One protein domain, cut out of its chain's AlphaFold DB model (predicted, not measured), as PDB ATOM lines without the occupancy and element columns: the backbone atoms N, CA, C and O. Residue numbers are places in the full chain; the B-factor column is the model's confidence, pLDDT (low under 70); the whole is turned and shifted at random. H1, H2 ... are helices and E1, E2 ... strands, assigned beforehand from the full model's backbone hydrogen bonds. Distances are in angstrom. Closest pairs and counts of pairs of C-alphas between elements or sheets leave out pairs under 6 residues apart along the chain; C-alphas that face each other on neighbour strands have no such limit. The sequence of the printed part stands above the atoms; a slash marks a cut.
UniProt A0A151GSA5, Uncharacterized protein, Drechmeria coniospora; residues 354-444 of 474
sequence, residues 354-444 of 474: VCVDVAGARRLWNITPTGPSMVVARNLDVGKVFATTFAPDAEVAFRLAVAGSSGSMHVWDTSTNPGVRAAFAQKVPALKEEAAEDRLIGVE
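What this domain is: This is residues 354 to 444 of the 474 residues of an uncharacterized protein of Drechmeria coniospora (UniProt A0A151GSA5). Two antiparallel sheets, a twisted one of three strands and a larger one of four, come nearest to each other at the edge strands E1 and E4, while E3 is apart from E5, E6 and E7. A short helix, H1, lies over E3 of the smaller sheet, and a long loop leads from it back to E7, the far edge of the larger sheet. The printed part has 91 residues with seven named strands and one named helix, in the order E1 E2 E3 E4 E5 E6 H1 E7, and its class is mostly strand. The sheets run E1 E2 E3 and E4 E5 E6 E7. The whole is compact, with a radius of gyration of the C-alphas of 13.2 A and spans of 35 by 33 by 22 A.

Where its parts are: E1, residues 354 to 358, begins at C-alpha 354, (-24.951, -39.807, -49.417). E2, residues 361 to 368, is 22.2 A long, and E3, residues 371 to 379, is the longest strand, at 24.3 A. E4 is residues 385 to 390, 14.2 A, and E5 is residues 399 to 404, 16.6 A. E6 is residues 409 to 413. H1, residues 418 to 423, begins at C-alpha 418, (-39.726, -36.213, -40.705). E7, residues 440 to 442, ends at C-alpha 442, (-38.025, -56.767, -45.980).

How they stand to each other: E1, E2 and E3 form a meander, each strand the antiparallel neighbour of the one before, in a sheet only just strongly twisted, its C-alphas up to 4.4 A off the best plane. N 356 and O 363 of the hairpin E1 and E2 are 2.9 A apart, and N 364 and O 376 of the hairpin E2 and E3 are 2.8 A apart, within hydrogen-bond range. The closest C-alphas of E1 and E4, those of Asp 357 and Val 385, are 6.8 A apart. E2 and E4 are only just apart, at 8.2 A. E4, E5 and E6 form a second meander: N 401 and O 389 are 2.9 A apart, N 402 and O 410 2.8 A. E7 is the antiparallel neighbour of E6, with N 411 and O 441 2.8 A apart. H1 is on the sheet E1 E2 E3 at a height of 9.0 A, over E3 and along the strands at 16 degrees on the local plane; its closest C-alphas with E3 are Gly 419 and Val 375, 6.0 A. In H1 every O i to N i+4 pair is within hydrogen-bond range. H1 is not on the sheet E4 E5 E6 E7.

The domain as a whole: The C-alphas farthest apart, those of Thr 370 and Glu 444, are 40.5 A apart. The printed part has no cut. The link from H1 to E7, residues 424 to 439, is long. The mean pLDDT of the printed part is 71.5; 28 residues are under 70, among them 354 to 362 and 425 to 439.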
ATOM      1  N   VAL A 354     -25.938 -38.745 -49.657       57.00
ATOM      2  CA  VAL A 354     -24.951 -39.807 -49.417       57.00
ATOM      3  C   VAL A 354     -25.366 -40.619 -48.200       57.00
ATOM      4  O   VAL A 354     -25.531 -40.093 -47.098       57.00
ATOM      5  N   CYS A 355     -25.533 -41.923 -48.396       56.06
ATOM      6  CA  CYS A 355     -25.673 -42.886 -47.313       56.06
ATOM      7  C   CYS A 355     -24.287 -43.406 -46.910       56.06
ATOM      8  O   CYS A 355     -23.461 -43.741 -47.758       56.06
ATOM      9  N   VAL A 356     -24.027 -43.466 -45.607       54.97
ATOM     10  CA  VAL A 356     -22.808 -44.052 -45.045       54.97
ATOM     11  C   VAL A 356     -23.207 -45.039 -43.962       54.97
ATOM     12  O   VAL A 356     -23.866 -44.669 -42.988       54.97
ATOM     13  N   ASP A 357     -22.762 -46.279 -44.105       49.31
ATOM     14  CA  ASP A 357     -22.983 -47.334 -43.125       49.31
ATOM     15  C   ASP A 357     -21.797 -47.448 -42.163       49.31
ATOM     16  O   ASP A 357     -20.639 -47.581 -42.566       49.31
ATOM     17  N   VAL A 358     -22.082 -47.409 -40.858       43.66
ATOM     18  CA  VAL A 358     -21.090 -47.646 -39.803       43.66
ATOM     19  C   VAL A 358     -21.623 -48.724 -38.868       43.66
ATOM     20  O   VAL A 358     -22.482 -48.468 -38.030       43.66
ATOM     21  N   ALA A 359     -21.063 -49.933 -38.988       47.66
ATOM     22  CA  ALA A 359     -21.279 -51.054 -38.067       47.66
ATOM     23  C   ALA A 359     -22.755 -51.476 -37.869       47.66
ATOM     24  O   ALA A 359     -23.189 -51.671 -36.739       47.66
ATOM     25  N   GLY A 360     -23.509 -51.631 -38.965       54.69
ATOM     26  CA  GLY A 360     -24.915 -52.074 -38.945       54.69
ATOM     27  C   GLY A 360     -25.936 -50.948 -38.743       54.69
ATOM     28  O   GLY A 360     -27.134 -51.177 -38.883       54.69
ATOM     29  N   ALA A 361     -25.459 -49.727 -38.481       57.31
ATOM     30  CA  ALA A 361     -26.269 -48.518 -38.490       57.31
ATOM     31  C   ALA A 361     -26.063 -47.748 -39.795       57.31
ATOM     32  O   ALA A 361     -24.945 -47.295 -40.079       57.31
ATOM     33  N   ARG A 362     -27.152 -47.525 -40.533       68.31
ATOM     34  CA  ARG A 362     -27.148 -46.678 -41.727       68.31
ATOM     35  C   ARG A 362     -27.345 -45.231 -41.333       68.31
ATOM     36  O   ARG A 362     -28.252 -44.900 -40.561       68.31
ATOM     37  N   ARG A 363     -26.490 -44.356 -41.849       73.69
ATOM     38  CA  ARG A 363     -26.559 -42.916 -41.616       73.69
ATOM     39  C   ARG A 363     -26.787 -42.211 -42.942       73.69
ATOM     40  O   ARG A 363     -25.994 -42.357 -43.866       73.69
ATOM     41  N   LEU A 364     -27.861 -41.437 -43.026       77.88
ATOM     42  CA  LEU A 364     -28.146 -40.580 -44.166       77.88
ATOM     43  C   LEU A 364     -27.540 -39.201 -43.926       77.88
ATOM     44  O   LEU A 364     -27.813 -38.568 -42.900       77.88
ATOM     45  N   TRP A 365     -26.752 -38.729 -44.884       78.44
ATOM     46  CA  TRP A 365     -26.112 -37.423 -44.858       78.44
ATOM     47  C   TRP A 365     -26.619 -36.564 -46.012       78.44
ATOM     48  O   TRP A 365     -26.737 -37.018 -47.150       78.44
ATOM     49  N   ASN A 366     -26.893 -35.301 -45.706       75.38
ATOM     50  CA  ASN A 366     -27.144 -34.266 -46.696       75.38
ATOM     51  C   ASN A 366     -25.835 -33.520 -46.952       75.38
ATOM     52  O   ASN A 366     -25.247 -32.974 -46.010       75.38
ATOM     53  N   ILE A 367     -25.372 -33.509 -48.201       75.12
ATOM     54  CA  ILE A 367     -24.183 -32.760 -48.591       75.12
ATOM     55  C   ILE A 367     -24.636 -31.417 -49.142       75.12
ATOM     56  O   ILE A 367     -25.271 -31.318 -50.187       75.12
ATOM     57  N   THR A 368     -24.292 -30.361 -48.415       74.19
ATOM     58  CA  THR A 368     -24.506 -28.987 -48.863       74.19
ATOM     59  C   THR A 368     -23.159 -28.328 -49.154       74.19
ATOM     60  O   THR A 368     -22.137 -28.778 -48.628       74.19
ATOM     61  N   PRO A 369     -23.121 -27.220 -49.917       70.88
ATOM     62  CA  PRO A 369     -21.892 -26.444 -50.104       70.88
ATOM     63  C   PRO A 369     -21.269 -25.956 -48.785       70.88
ATOM     64  O   PRO A 369     -20.088 -25.642 -48.743       70.88
ATOM     65  N   THR A 370     -22.064 -25.893 -47.710       72.25
ATOM     66  CA  THR A 370     -21.651 -25.518 -46.349       72.25
ATOM     67  C   THR A 370     -21.131 -26.689 -45.509       72.25
ATOM     68  O   THR A 370     -20.762 -26.493 -44.355       72.25
ATOM     69  N   GLY A 371     -21.114 -27.903 -46.064       74.38
ATOM     70  CA  GLY A 371     -20.609 -29.110 -45.418       74.38
ATOM     71  C   GLY A 371     -21.648 -30.233 -45.284       74.38
ATOM     72  O   GLY A 371     -22.840 -30.038 -45.549       74.38
ATOM     73  N   PRO A 372     -21.193 -31.436 -44.891       82.12
ATOM     74  CA  PRO A 372     -22.048 -32.597 -44.679       82.12
ATOM     75  C   PRO A 372     -22.786 -32.500 -43.336       82.12
ATOM     76  O   PRO A 372     -22.174 -32.291 -42.290       82.12
ATOM     77  N   SER A 373     -24.101 -32.705 -43.347       73.38
ATOM     78  CA  SER A 373     -24.924 -32.793 -42.133       73.38
ATOM     79  C   SER A 373     -25.638 -34.140 -42.063       73.38
ATOM     80  O   SER A 373     -26.291 -34.535 -43.028       73.38
ATOM     81  N   MET A 374     -25.538 -34.835 -40.929       73.00
ATOM     82  CA  MET A 374     -26.268 -36.084 -40.700       73.00
ATOM     83  C   MET A 374     -27.753 -35.783 -40.476       73.00
ATOM     84  O   MET A 374     -28.097 -34.938 -39.651       73.00
ATOM     85  N   VAL A 375     -28.622 -36.481 -41.202       76.62
ATOM     86  CA  VAL A 375     -30.077 -36.291 -41.145       76.62
ATOM     87  C   VAL A 375     -30.735 -37.399 -40.331       76.62
ATOM     88  O   VAL A 375     -31.531 -37.119 -39.439       76.62
ATOM     89  N   VAL A 376     -30.391 -38.660 -40.611       75.81
ATOM     90  CA  VAL A 376     -30.987 -39.828 -39.947       75.81
ATOM     91  C   VAL A 376     -29.922 -40.875 -39.681       75.81
ATOM     92  O   VAL A 376     -29.072 -41.121 -40.528       75.81
ATOM     93  N   ALA A 377     -30.005 -41.527 -38.526       80.06
ATOM     94  CA  ALA A 377     -29.308 -42.772 -38.244       80.06
ATOM     95  C   ALA A 377     -30.344 -43.812 -37.813       80.06
ATOM     96  O   ALA A 377     -31.133 -43.547 -36.905       80.06
ATOM     97  N   ARG A 378     -30.370 -44.973 -38.472       73.94
ATOM     98  CA  ARG A 378     -31.268 -46.084 -38.124       73.94
ATOM     99  C   ARG A 378     -30.572 -47.428 -38.279       73.94
ATOM    100  O   ARG A 378     -29.687 -47.577 -39.114       73.94
ATOM    101  N   ASN A 379     -31.016 -48.399 -37.495       79.88
ATOM    102  CA  ASN A 379     -30.671 -49.801 -37.693       79.88
ATOM    103  C   ASN A 379     -31.825 -50.480 -38.430       79.88
ATOM    104  O   ASN A 379     -32.973 -50.069 -38.275       79.88
ATOM    105  N   LEU A 380     -31.484 -51.460 -39.257       79.06
ATOM    106  CA  LEU A 380     -32.417 -52.245 -40.067       79.06
ATOM    107  C   LEU A 380     -32.397 -53.734 -39.752       79.06
ATOM    108  O   LEU A 380     -33.040 -54.506 -40.444       79.06
ATOM    109  N   ASP A 381     -31.545 -54.144 -38.821       80.25
ATOM    110  CA  ASP A 381     -31.350 -55.552 -38.484       80.25
ATOM    111  C   ASP A 381     -30.840 -56.443 -39.643       80.25
ATOM    112  O   ASP A 381     -30.611 -57.630 -39.458       80.25
ATOM    113  N   VAL A 382     -30.439 -55.853 -40.778       77.69
ATOM    114  CA  VAL A 382     -29.743 -56.525 -41.902       77.69
ATOM    115  C   VAL A 382     -28.312 -57.002 -41.581       77.69
ATOM    116  O   VAL A 382     -27.609 -57.544 -42.441       77.69
ATOM    117  N   GLY A 383     -27.839 -56.806 -40.350       82.44
ATOM    118  CA  GLY A 383     -26.481 -57.141 -39.927       82.44
ATOM    119  C   GLY A 383     -25.424 -56.175 -40.474       82.44
ATOM    120  O   GLY A 383     -25.597 -54.954 -40.459       82.44
ATOM    121  N   LYS A 384     -24.272 -56.701 -40.912       82.06
ATOM    122  CA  LYS A 384     -23.240 -55.882 -41.563       82.06
ATOM    123  C   LYS A 384     -23.691 -55.579 -42.985       82.06
ATOM    124  O   LYS A 384     -23.794 -56.491 -43.793       82.06
ATOM    125  N   VAL A 385     -23.908 -54.305 -43.274       81.44
ATOM    126  CA  VAL A 385     -24.277 -53.842 -44.613       81.44
ATOM    127  C   VAL A 385     -23.102 -54.037 -45.574       81.44
ATOM    128  O   VAL A 385     -21.971 -53.648 -45.259       81.44
ATOM    129  N   PHE A 386     -23.374 -54.666 -46.717       81.75
ATOM    130  CA  PHE A 386     -22.397 -54.904 -47.784       81.75
ATOM    131  C   PHE A 386     -22.742 -54.166 -49.073       81.75
ATOM    132  O   PHE A 386     -21.823 -53.847 -49.823       81.75
ATOM    133  N   ALA A 387     -24.026 -53.884 -49.303       78.62
ATOM    134  CA  ALA A 387     -24.491 -53.121 -50.445       78.62
ATOM    135  C   ALA A 387     -25.655 -52.208 -50.049       78.62
ATOM    136  O   ALA A 387     -26.620 -52.644 -49.420       78.62
ATOM    137  N   THR A 388     -25.566 -50.948 -50.468       82.69
ATOM    138  CA  THR A 388     -26.626 -49.950 -50.311       82.69
ATOM    139  C   THR A 388     -26.747 -49.161 -51.609       82.69
ATOM    140  O   THR A 388     -25.746 -48.647 -52.110       82.69
ATOM    141  N   THR A 389     -27.955 -49.045 -52.156       83.75
ATOM    142  CA  THR A 389     -28.186 -48.330 -53.419       83.75
ATOM    143  C   THR A 389     -29.536 -47.607 -53.424       83.75
ATOM    144  O   THR A 389     -30.543 -48.119 -52.924       83.75
ATOM    145  N   PHE A 390     -29.546 -46.382 -53.953       84.50
ATOM    146  CA  PHE A 390     -30.760 -45.579 -54.115       84.50
ATOM    147  C   PHE A 390     -31.439 -45.904 -55.439       84.50
ATOM    148  O   PHE A 390     -30.764 -46.139 -56.445       84.50
ATOM    149  N   ALA A 391     -32.769 -45.863 -55.443       82.50
ATOM    150  CA  ALA A 391     -33.520 -46.035 -56.672       82.50
ATOM    151  C   ALA A 391     -33.204 -44.894 -57.669       82.50
ATOM    152  O   ALA A 391     -33.151 -43.724 -57.273       82.50
ATOM    153  N   PRO A 392     -32.972 -45.211 -58.955       77.69
ATOM    154  CA  PRO A 392     -32.534 -44.243 -59.958       77.69
ATOM    155  C   PRO A 392     -33.672 -43.356 -60.479       77.69
ATOM    156  O   PRO A 392     -33.409 -42.272 -61.003       77.69
ATOM    157  N   ASP A 393     -34.922 -43.802 -60.360       76.81
ATOM    158  CA  ASP A 393     -36.075 -43.119 -60.941       76.81
ATOM    159  C   ASP A 393     -36.650 -42.049 -60.007       76.81
ATOM    160  O   ASP A 393     -36.685 -42.196 -58.787       76.81
ATOM    161  N   ALA A 394     -37.147 -40.953 -60.588       70.38
ATOM    162  CA  ALA A 394     -37.601 -39.780 -59.837       70.38
ATOM    163  C   ALA A 394     -38.806 -40.055 -58.914       70.38
ATOM    164  O   ALA A 394     -38.932 -39.416 -57.872       70.38
ATOM    165  N   GLU A 395     -39.679 -40.993 -59.290       71.62
ATOM    166  CA  GLU A 395     -40.872 -41.366 -58.510       71.62
ATOM    167  C   GLU A 395     -40.506 -42.164 -57.251       71.62
ATOM    168  O   GLU A 395     -41.138 -42.021 -56.210       71.62
ATOM    169  N   VAL A 396     -39.418 -42.932 -57.322       73.25
ATOM    170  CA  VAL A 396     -38.915 -43.813 -56.259       73.25
ATOM    171  C   VAL A 396     -37.625 -43.281 -55.622       73.25
ATOM    172  O   VAL A 396     -37.049 -43.956 -54.780       73.25
ATOM    173  N   ALA A 397     -37.186 -42.057 -55.942       68.69
ATOM    174  CA  ALA A 397     -35.858 -41.509 -55.619       68.69
ATOM    175  C   ALA A 397     -35.477 -41.473 -54.122       68.69
ATOM    176  O   ALA A 397     -34.315 -41.256 -53.782       68.69
ATOM    177  N   PHE A 398     -36.439 -41.659 -53.216       76.44
ATOM    178  CA  PHE A 398     -36.219 -41.721 -51.767       76.44
ATOM    179  C   PHE A 398     -36.172 -43.149 -51.210       76.44
ATOM    180  O   PHE A 398     -36.011 -43.323 -49.999       76.44
ATOM    181  N   ARG A 399     -36.261 -44.162 -52.075       83.12
ATOM    182  CA  ARG A 399     -36.167 -45.573 -51.711       83.12
ATOM    183  C   ARG A 399     -34.723 -46.032 -51.720       83.12
ATOM    184  O   ARG A 399     -33.989 -45.860 -52.694       83.12
ATOM    185  N   LEU A 400     -34.334 -46.622 -50.602       84.94
ATOM    186  CA  LEU A 400     -33.006 -47.141 -50.349       84.94
ATOM    187  C   LEU A 400     -33.094 -48.654 -50.192       84.94
ATOM    188  O   LEU A 400     -33.671 -49.129 -49.215       84.94
ATOM    189  N   ALA A 401     -32.492 -49.395 -51.117       85.75
ATOM    190  CA  ALA A 401     -32.281 -50.825 -50.939       85.75
ATOM    191  C   ALA A 401     -31.008 -51.032 -50.116       85.75
ATOM    192  O   ALA A 401     -29.961 -50.450 -50.418       85.75
ATOM    193  N   VAL A 402     -31.114 -51.837 -49.064       85.38
ATOM    194  CA  VAL A 402     -30.022 -52.178 -48.156       85.38
ATOM    195  C   VAL A 402     -29.957 -53.690 -48.036       85.38
ATOM    196  O   VAL A 402     -30.949 -54.335 -47.703       85.38
ATOM    197  N   ALA A 403     -28.771 -54.237 -48.270       87.25
ATOM    198  CA  ALA A 403     -28.511 -55.660 -48.176       87.25
ATOM    199  C   ALA A 403     -27.207 -55.921 -47.410       87.25
ATOM    200  O   ALA A 403     -26.263 -55.116 -47.422       87.25
ATOM    201  N   GLY A 404     -27.158 -57.040 -46.692       84.81
ATOM    202  CA  GLY A 404     -26.062 -57.302 -45.769       84.81
ATOM    203  C   GLY A 404     -25.825 -58.765 -45.434       84.81
ATOM    204  O   GLY A 404     -26.246 -59.688 -46.126       84.81
ATOM    205  N   SER A 405     -25.102 -58.963 -44.335       87.38
ATOM    206  CA  SER A 405     -24.636 -60.268 -43.860       87.38
ATOM    207  C   SER A 405     -25.716 -61.167 -43.267       87.38
ATOM    208  O   SER A 405     -25.388 -62.259 -42.824       87.38
ATOM    209  N   SER A 406     -26.939 -60.666 -43.125       85.00
ATOM    210  CA  SER A 406     -28.085 -61.444 -42.647       85.00
ATOM    211  C   SER A 406     -28.731 -62.282 -43.750       85.00
ATOM    212  O   SER A 406     -29.523 -63.152 -43.424       85.00
ATOM    213  N   GLY A 407     -28.411 -62.015 -45.022       83.62
ATOM    214  CA  GLY A 407     -29.074 -62.655 -46.159       83.62
ATOM    215  C   GLY A 407     -30.376 -61.974 -46.579       83.62
ATOM    216  O   GLY A 407     -30.819 -62.199 -47.695       83.62
ATOM    217  N   SER A 408     -30.932 -61.071 -45.761       85.38
ATOM    218  CA  SER A 408     -32.162 -60.348 -46.086       85.38
ATOM    219  C   SER A 408     -31.894 -59.007 -46.773       85.38
ATOM    220  O   SER A 408     -30.984 -58.245 -46.412       85.38
ATOM    221  N   MET A 409     -32.728 -58.695 -47.764       86.06
ATOM    222  CA  MET A 409     -32.768 -57.391 -48.422       86.06
ATOM    223  C   MET A 409     -33.942 -56.579 -47.884       86.06
ATOM    224  O   MET A 409     -35.066 -57.067 -47.806       86.06
ATOM    225  N   HIS A 410     -33.672 -55.321 -47.541       87.31
ATOM    226  CA  HIS A 410     -34.685 -54.386 -47.076       87.31
ATOM    227  C   HIS A 410     -34.729 -53.143 -47.963       87.31
ATOM    228  O   HIS A 410     -33.707 -52.495 -48.195       87.31
ATOM    229  N   VAL A 411     -35.923 -52.761 -48.400       87.56
ATOM    230  CA  VAL A 411     -36.200 -51.496 -49.078       87.56
ATOM    231  C   VAL A 411     -36.808 -50.533 -48.068       87.56
ATOM    232  O   VAL A 411     -37.836 -50.799 -47.451       87.56
ATOM    233  N   TRP A 412     -36.147 -49.396 -47.870       85.19
ATOM    234  CA  TRP A 412     -36.591 -48.348 -46.960       85.19
ATOM    235  C   TRP A 412     -36.955 -47.083 -47.709       85.19
ATOM    236  O   TRP A 412     -36.119 -46.513 -48.411       85.19
ATOM    237  N   ASP A 413     -38.165 -46.589 -47.477       83.81
ATOM    238  CA  ASP A 413     -38.539 -45.247 -47.890       83.81
ATOM    239  C   ASP A 413     -38.025 -44.211 -46.878       83.81
ATOM    240  O   ASP A 413     -38.474 -44.110 -45.734       83.81
ATOM    241  N   THR A 414     -37.052 -43.411 -47.303       78.88
ATOM    242  CA  THR A 414     -36.491 -42.336 -46.477       78.88
ATOM    243  C   THR A 414     -37.437 -41.142 -46.342       78.88
ATOM    244  O   THR A 414     -37.283 -40.352 -45.407       78.88
ATOM    245  N   SER A 415     -38.429 -41.004 -47.227       73.38
ATOM    246  CA  SER A 415     -39.355 -39.871 -47.246       73.38
ATOM    247  C   SER A 415     -40.372 -39.899 -46.103       73.38
ATOM    248  O   SER A 415     -40.865 -38.839 -45.710       73.38
ATOM    249  N   THR A 416     -40.631 -41.060 -45.491       76.69
ATOM    250  CA  THR A 416     -41.499 -41.168 -44.303       76.69
ATOM    251  C   THR A 416     -40.889 -40.465 -43.094       76.69
ATOM    252  O   THR A 416     -41.600 -39.963 -42.219       76.69
ATOM    253  N   ASN A 417     -39.558 -40.361 -43.042       77.94
ATOM    254  CA  ASN A 417     -38.887 -39.793 -41.892       77.94
ATOM    255  C   ASN A 417     -39.010 -38.255 -41.876       77.94
ATOM    256  O   ASN A 417     -38.558 -37.574 -42.804       77.94
ATOM    257  N   PRO A 418     -39.525 -37.657 -40.786       71.00
ATOM    258  CA  PRO A 418     -39.726 -36.213 -40.705       71.00
ATOM    259  C   PRO A 418     -38.423 -35.410 -40.826       71.00
ATOM    260  O   PRO A 418     -38.460 -34.287 -41.327       71.00
ATOM    261  N   GLY A 419     -37.277 -35.970 -40.420       72.12
ATOM    262  CA  GLY A 419     -35.964 -35.337 -40.572       72.12
ATOM    263  C   GLY A 419     -35.540 -35.212 -42.036       72.12
ATOM    264  O   GLY A 419     -35.037 -34.166 -42.447       72.12
ATOM    265  N   VAL A 420     -35.822 -36.235 -42.847       74.19
ATOM    266  CA  VAL A 420     -35.555 -36.227 -44.294       74.19
ATOM    267  C   VAL A 420     -36.498 -35.265 -44.999       74.19
ATOM    268  O   VAL A 420     -36.037 -34.425 -45.767       74.19
ATOM    269  N   ARG A 421     -37.793 -35.274 -44.666       75.00
ATOM    270  CA  ARG A 421     -38.740 -34.290 -45.219       75.00
ATOM    271  C   ARG A 421     -38.367 -32.858 -44.866       75.00
ATOM    272  O   ARG A 421     -38.515 -31.979 -45.701       75.00
ATOM    273  N   ALA A 422     -37.880 -32.605 -43.652       71.62
ATOM    274  CA  ALA A 422     -37.440 -31.273 -43.253       71.62
ATOM    275  C   ALA A 422     -36.187 -30.828 -44.026       71.62
ATOM    276  O   ALA A 422     -36.114 -29.681 -44.465       71.62
ATOM    277  N   ALA A 423     -35.224 -31.732 -44.230       69.38
ATOM    278  CA  ALA A 423     -33.990 -31.446 -44.961       69.38
ATOM    279  C   ALA A 423     -34.198 -31.328 -46.485       69.38
ATOM    280  O   ALA A 423     -33.515 -30.539 -47.137       69.38
ATOM    281  N   PHE A 424     -35.156 -32.073 -47.046       70.88
ATOM    282  CA  PHE A 424     -35.400 -32.193 -48.489       70.88
ATOM    283  C   PHE A 424     -36.798 -31.716 -48.917       70.88
ATOM    284  O   PHE A 424     -37.284 -32.095 -49.979       70.88
ATOM    285  N   ALA A 425     -37.429 -30.827 -48.142       62.59
ATOM    286  CA  ALA A 425     -38.818 -30.373 -48.320       62.59
ATOM    287  C   ALA A 425     -39.180 -29.870 -49.732       62.59
ATOM    288  O   ALA A 425     -40.342 -29.901 -50.117       62.59
ATOM    289  N   GLN A 426     -38.203 -29.384 -50.505       62.03
ATOM    290  CA  GLN A 426     -38.417 -28.901 -51.876       62.03
ATOM    291  C   GLN A 426     -38.402 -30.010 -52.939       62.03
ATOM    292  O   GLN A 426     -38.749 -29.746 -54.086       62.03
ATOM    293  N   LYS A 427     -37.940 -31.213 -52.584       61.41
ATOM    294  CA  LYS A 427     -37.646 -32.313 -53.514       61.41
ATOM    295  C   LYS A 427     -38.433 -33.589 -53.218       61.41
ATOM    296  O   LYS A 427     -38.504 -34.449 -54.085       61.41
ATOM    297  N   VAL A 428     -39.014 -33.714 -52.024       61.81
ATOM    298  CA  VAL A 428     -39.904 -34.830 -51.684       61.81
ATOM    299  C   VAL A 428     -41.248 -34.618 -52.397       61.81
ATOM    300  O   VAL A 428     -41.850 -33.552 -52.216       61.81
ATOM    301  N   PRO A 429     -41.727 -35.578 -53.211       58.78
ATOM    302  CA  PRO A 429     -43.080 -35.542 -53.758       58.78
ATOM    303  C   PRO A 429     -44.088 -35.363 -52.619       58.78
ATOM    304  O   PRO A 429     -43.932 -35.957 -51.554       58.78
ATOM    305  N   ALA A 430     -45.103 -34.518 -52.800       50.88
ATOM    306  CA  ALA A 430     -46.090 -34.262 -51.757       50.88
ATOM    307  C   ALA A 430     -46.913 -35.534 -51.472       50.88
ATOM    308  O   ALA A 430     -47.927 -35.785 -52.120       50.88
ATOM    309  N   LEU A 431     -46.465 -36.343 -50.511       51.75
ATOM    310  CA  LEU A 431     -47.208 -37.495 -50.011       51.75
ATOM    311  C   LEU A 431     -48.457 -37.012 -49.263       51.75
ATOM    312  O   LEU A 431     -48.408 -36.053 -48.487       51.75
ATOM    313  N   LYS A 432     -49.590 -37.672 -49.525       41.00
ATOM    314  CA  LYS A 432     -50.864 -37.439 -48.830       41.00
ATOM    315  C   LYS A 432     -50.671 -37.712 -47.330       41.00
ATOM    316  O   LYS A 432     -50.005 -38.676 -46.971       41.00
ATOM    317  N   GLU A 433     -51.259 -36.872 -46.474       42.78
ATOM    318  CA  GLU A 433     -51.062 -36.792 -45.007       42.78
ATOM    319  C   GLU A 433     -51.315 -38.084 -44.188       42.78
ATOM    320  O   GLU A 433     -51.157 -38.063 -42.972       42.78
ATOM    321  N   GLU A 434     -51.652 -39.211 -44.817       39.66
ATOM    322  CA  GLU A 434     -51.991 -40.487 -44.164       39.66
ATOM    323  C   GLU A 434     -50.792 -41.458 -44.029       39.66
ATOM    324  O   GLU A 434     -50.903 -42.473 -43.353       39.66
ATOM    325  N   ALA A 435     -49.624 -41.169 -44.619       44.00
ATOM    326  CA  ALA A 435     -48.428 -42.019 -44.503       44.00
ATOM    327  C   ALA A 435     -47.554 -41.602 -43.302       44.00
ATOM    328  O   ALA A 435     -46.506 -40.971 -43.454       44.00
ATOM    329  N   ALA A 436     -48.029 -41.884 -42.086       44.16
ATOM    330  CA  ALA A 436     -47.285 -41.645 -40.841       44.16
ATOM    331  C   ALA A 436     -46.478 -42.866 -40.363       44.16
ATOM    332  O   ALA A 436     -45.728 -42.757 -39.391       44.16
ATOM    333  N   GLU A 437     -46.621 -44.008 -41.030       54.78
ATOM    334  CA  GLU A 437     -45.917 -45.240 -40.690       54.78
ATOM    335  C   GLU A 437     -44.652 -45.374 -41.545       54.78
ATOM    336  O   GLU A 437     -44.633 -45.051 -42.733       54.78
ATOM    337  N   ASP A 438     -43.555 -45.774 -40.904       60.28
ATOM    338  CA  ASP A 438     -42.276 -45.989 -41.569       60.28
ATOM    339  C   ASP A 438     -42.394 -47.160 -42.551       60.28
ATOM    340  O   ASP A 438     -42.536 -48.305 -42.131       60.28
ATOM    341  N   ARG A 439     -42.305 -46.876 -43.854       67.44
ATOM    342  CA  ARG A 439     -42.353 -47.898 -44.903       67.44
ATOM    343  C   ARG A 439     -40.997 -48.581 -45.013       67.44
ATOM    344  O   ARG A 439     -40.045 -48.052 -45.598       67.44
ATOM    345  N   LEU A 440     -40.907 -49.731 -44.359       75.12
ATOM    346  CA  LEU A 440     -39.786 -50.650 -44.424       75.12
ATOM    347  C   LEU A 440     -40.313 -51.994 -44.908       75.12
ATOM    348  O   LEU A 440     -41.152 -52.592 -44.246       75.12
ATOM    349  N   ILE A 441     -39.803 -52.448 -46.044       77.38
ATOM    350  CA  ILE A 441     -40.211 -53.701 -46.674       77.38
ATOM    351  C   ILE A 441     -38.984 -54.599 -46.665       77.38
ATOM    352  O   ILE A 441     -37.936 -54.199 -47.172       77.38
ATOM    353  N   GLY A 442     -39.083 -55.763 -46.036       70.62
ATOM    354  CA  GLY A 442     -38.025 -56.767 -45.980       70.62
ATOM    355  C   GLY A 442     -38.527 -58.077 -46.564       70.62
ATOM    356  O   GLY A 442     -39.691 -58.415 -46.376       70.62
ATOM    357  N   VAL A 443     -37.656 -58.792 -47.273       69.19
ATOM    358  CA  VAL A 443     -37.893 -60.202 -47.608       69.19
ATOM    359  C   VAL A 443     -37.194 -61.031 -46.540       69.19
ATOM    360  O   VAL A 443     -35.974 -60.928 -46.372       69.19
ATOM    361  N   GLU A 444     -37.978 -61.781 -45.773       52.66
ATOM    362  CA  GLU A 444     -37.486 -62.774 -44.821       52.66
ATOM    363  C   GLU A 444     -37.369 -64.120 -45.554       52.66
ATOM    364  O   GLU A 444     -38.263 -64.490 -46.312       52.66
TER     365      GLU A 444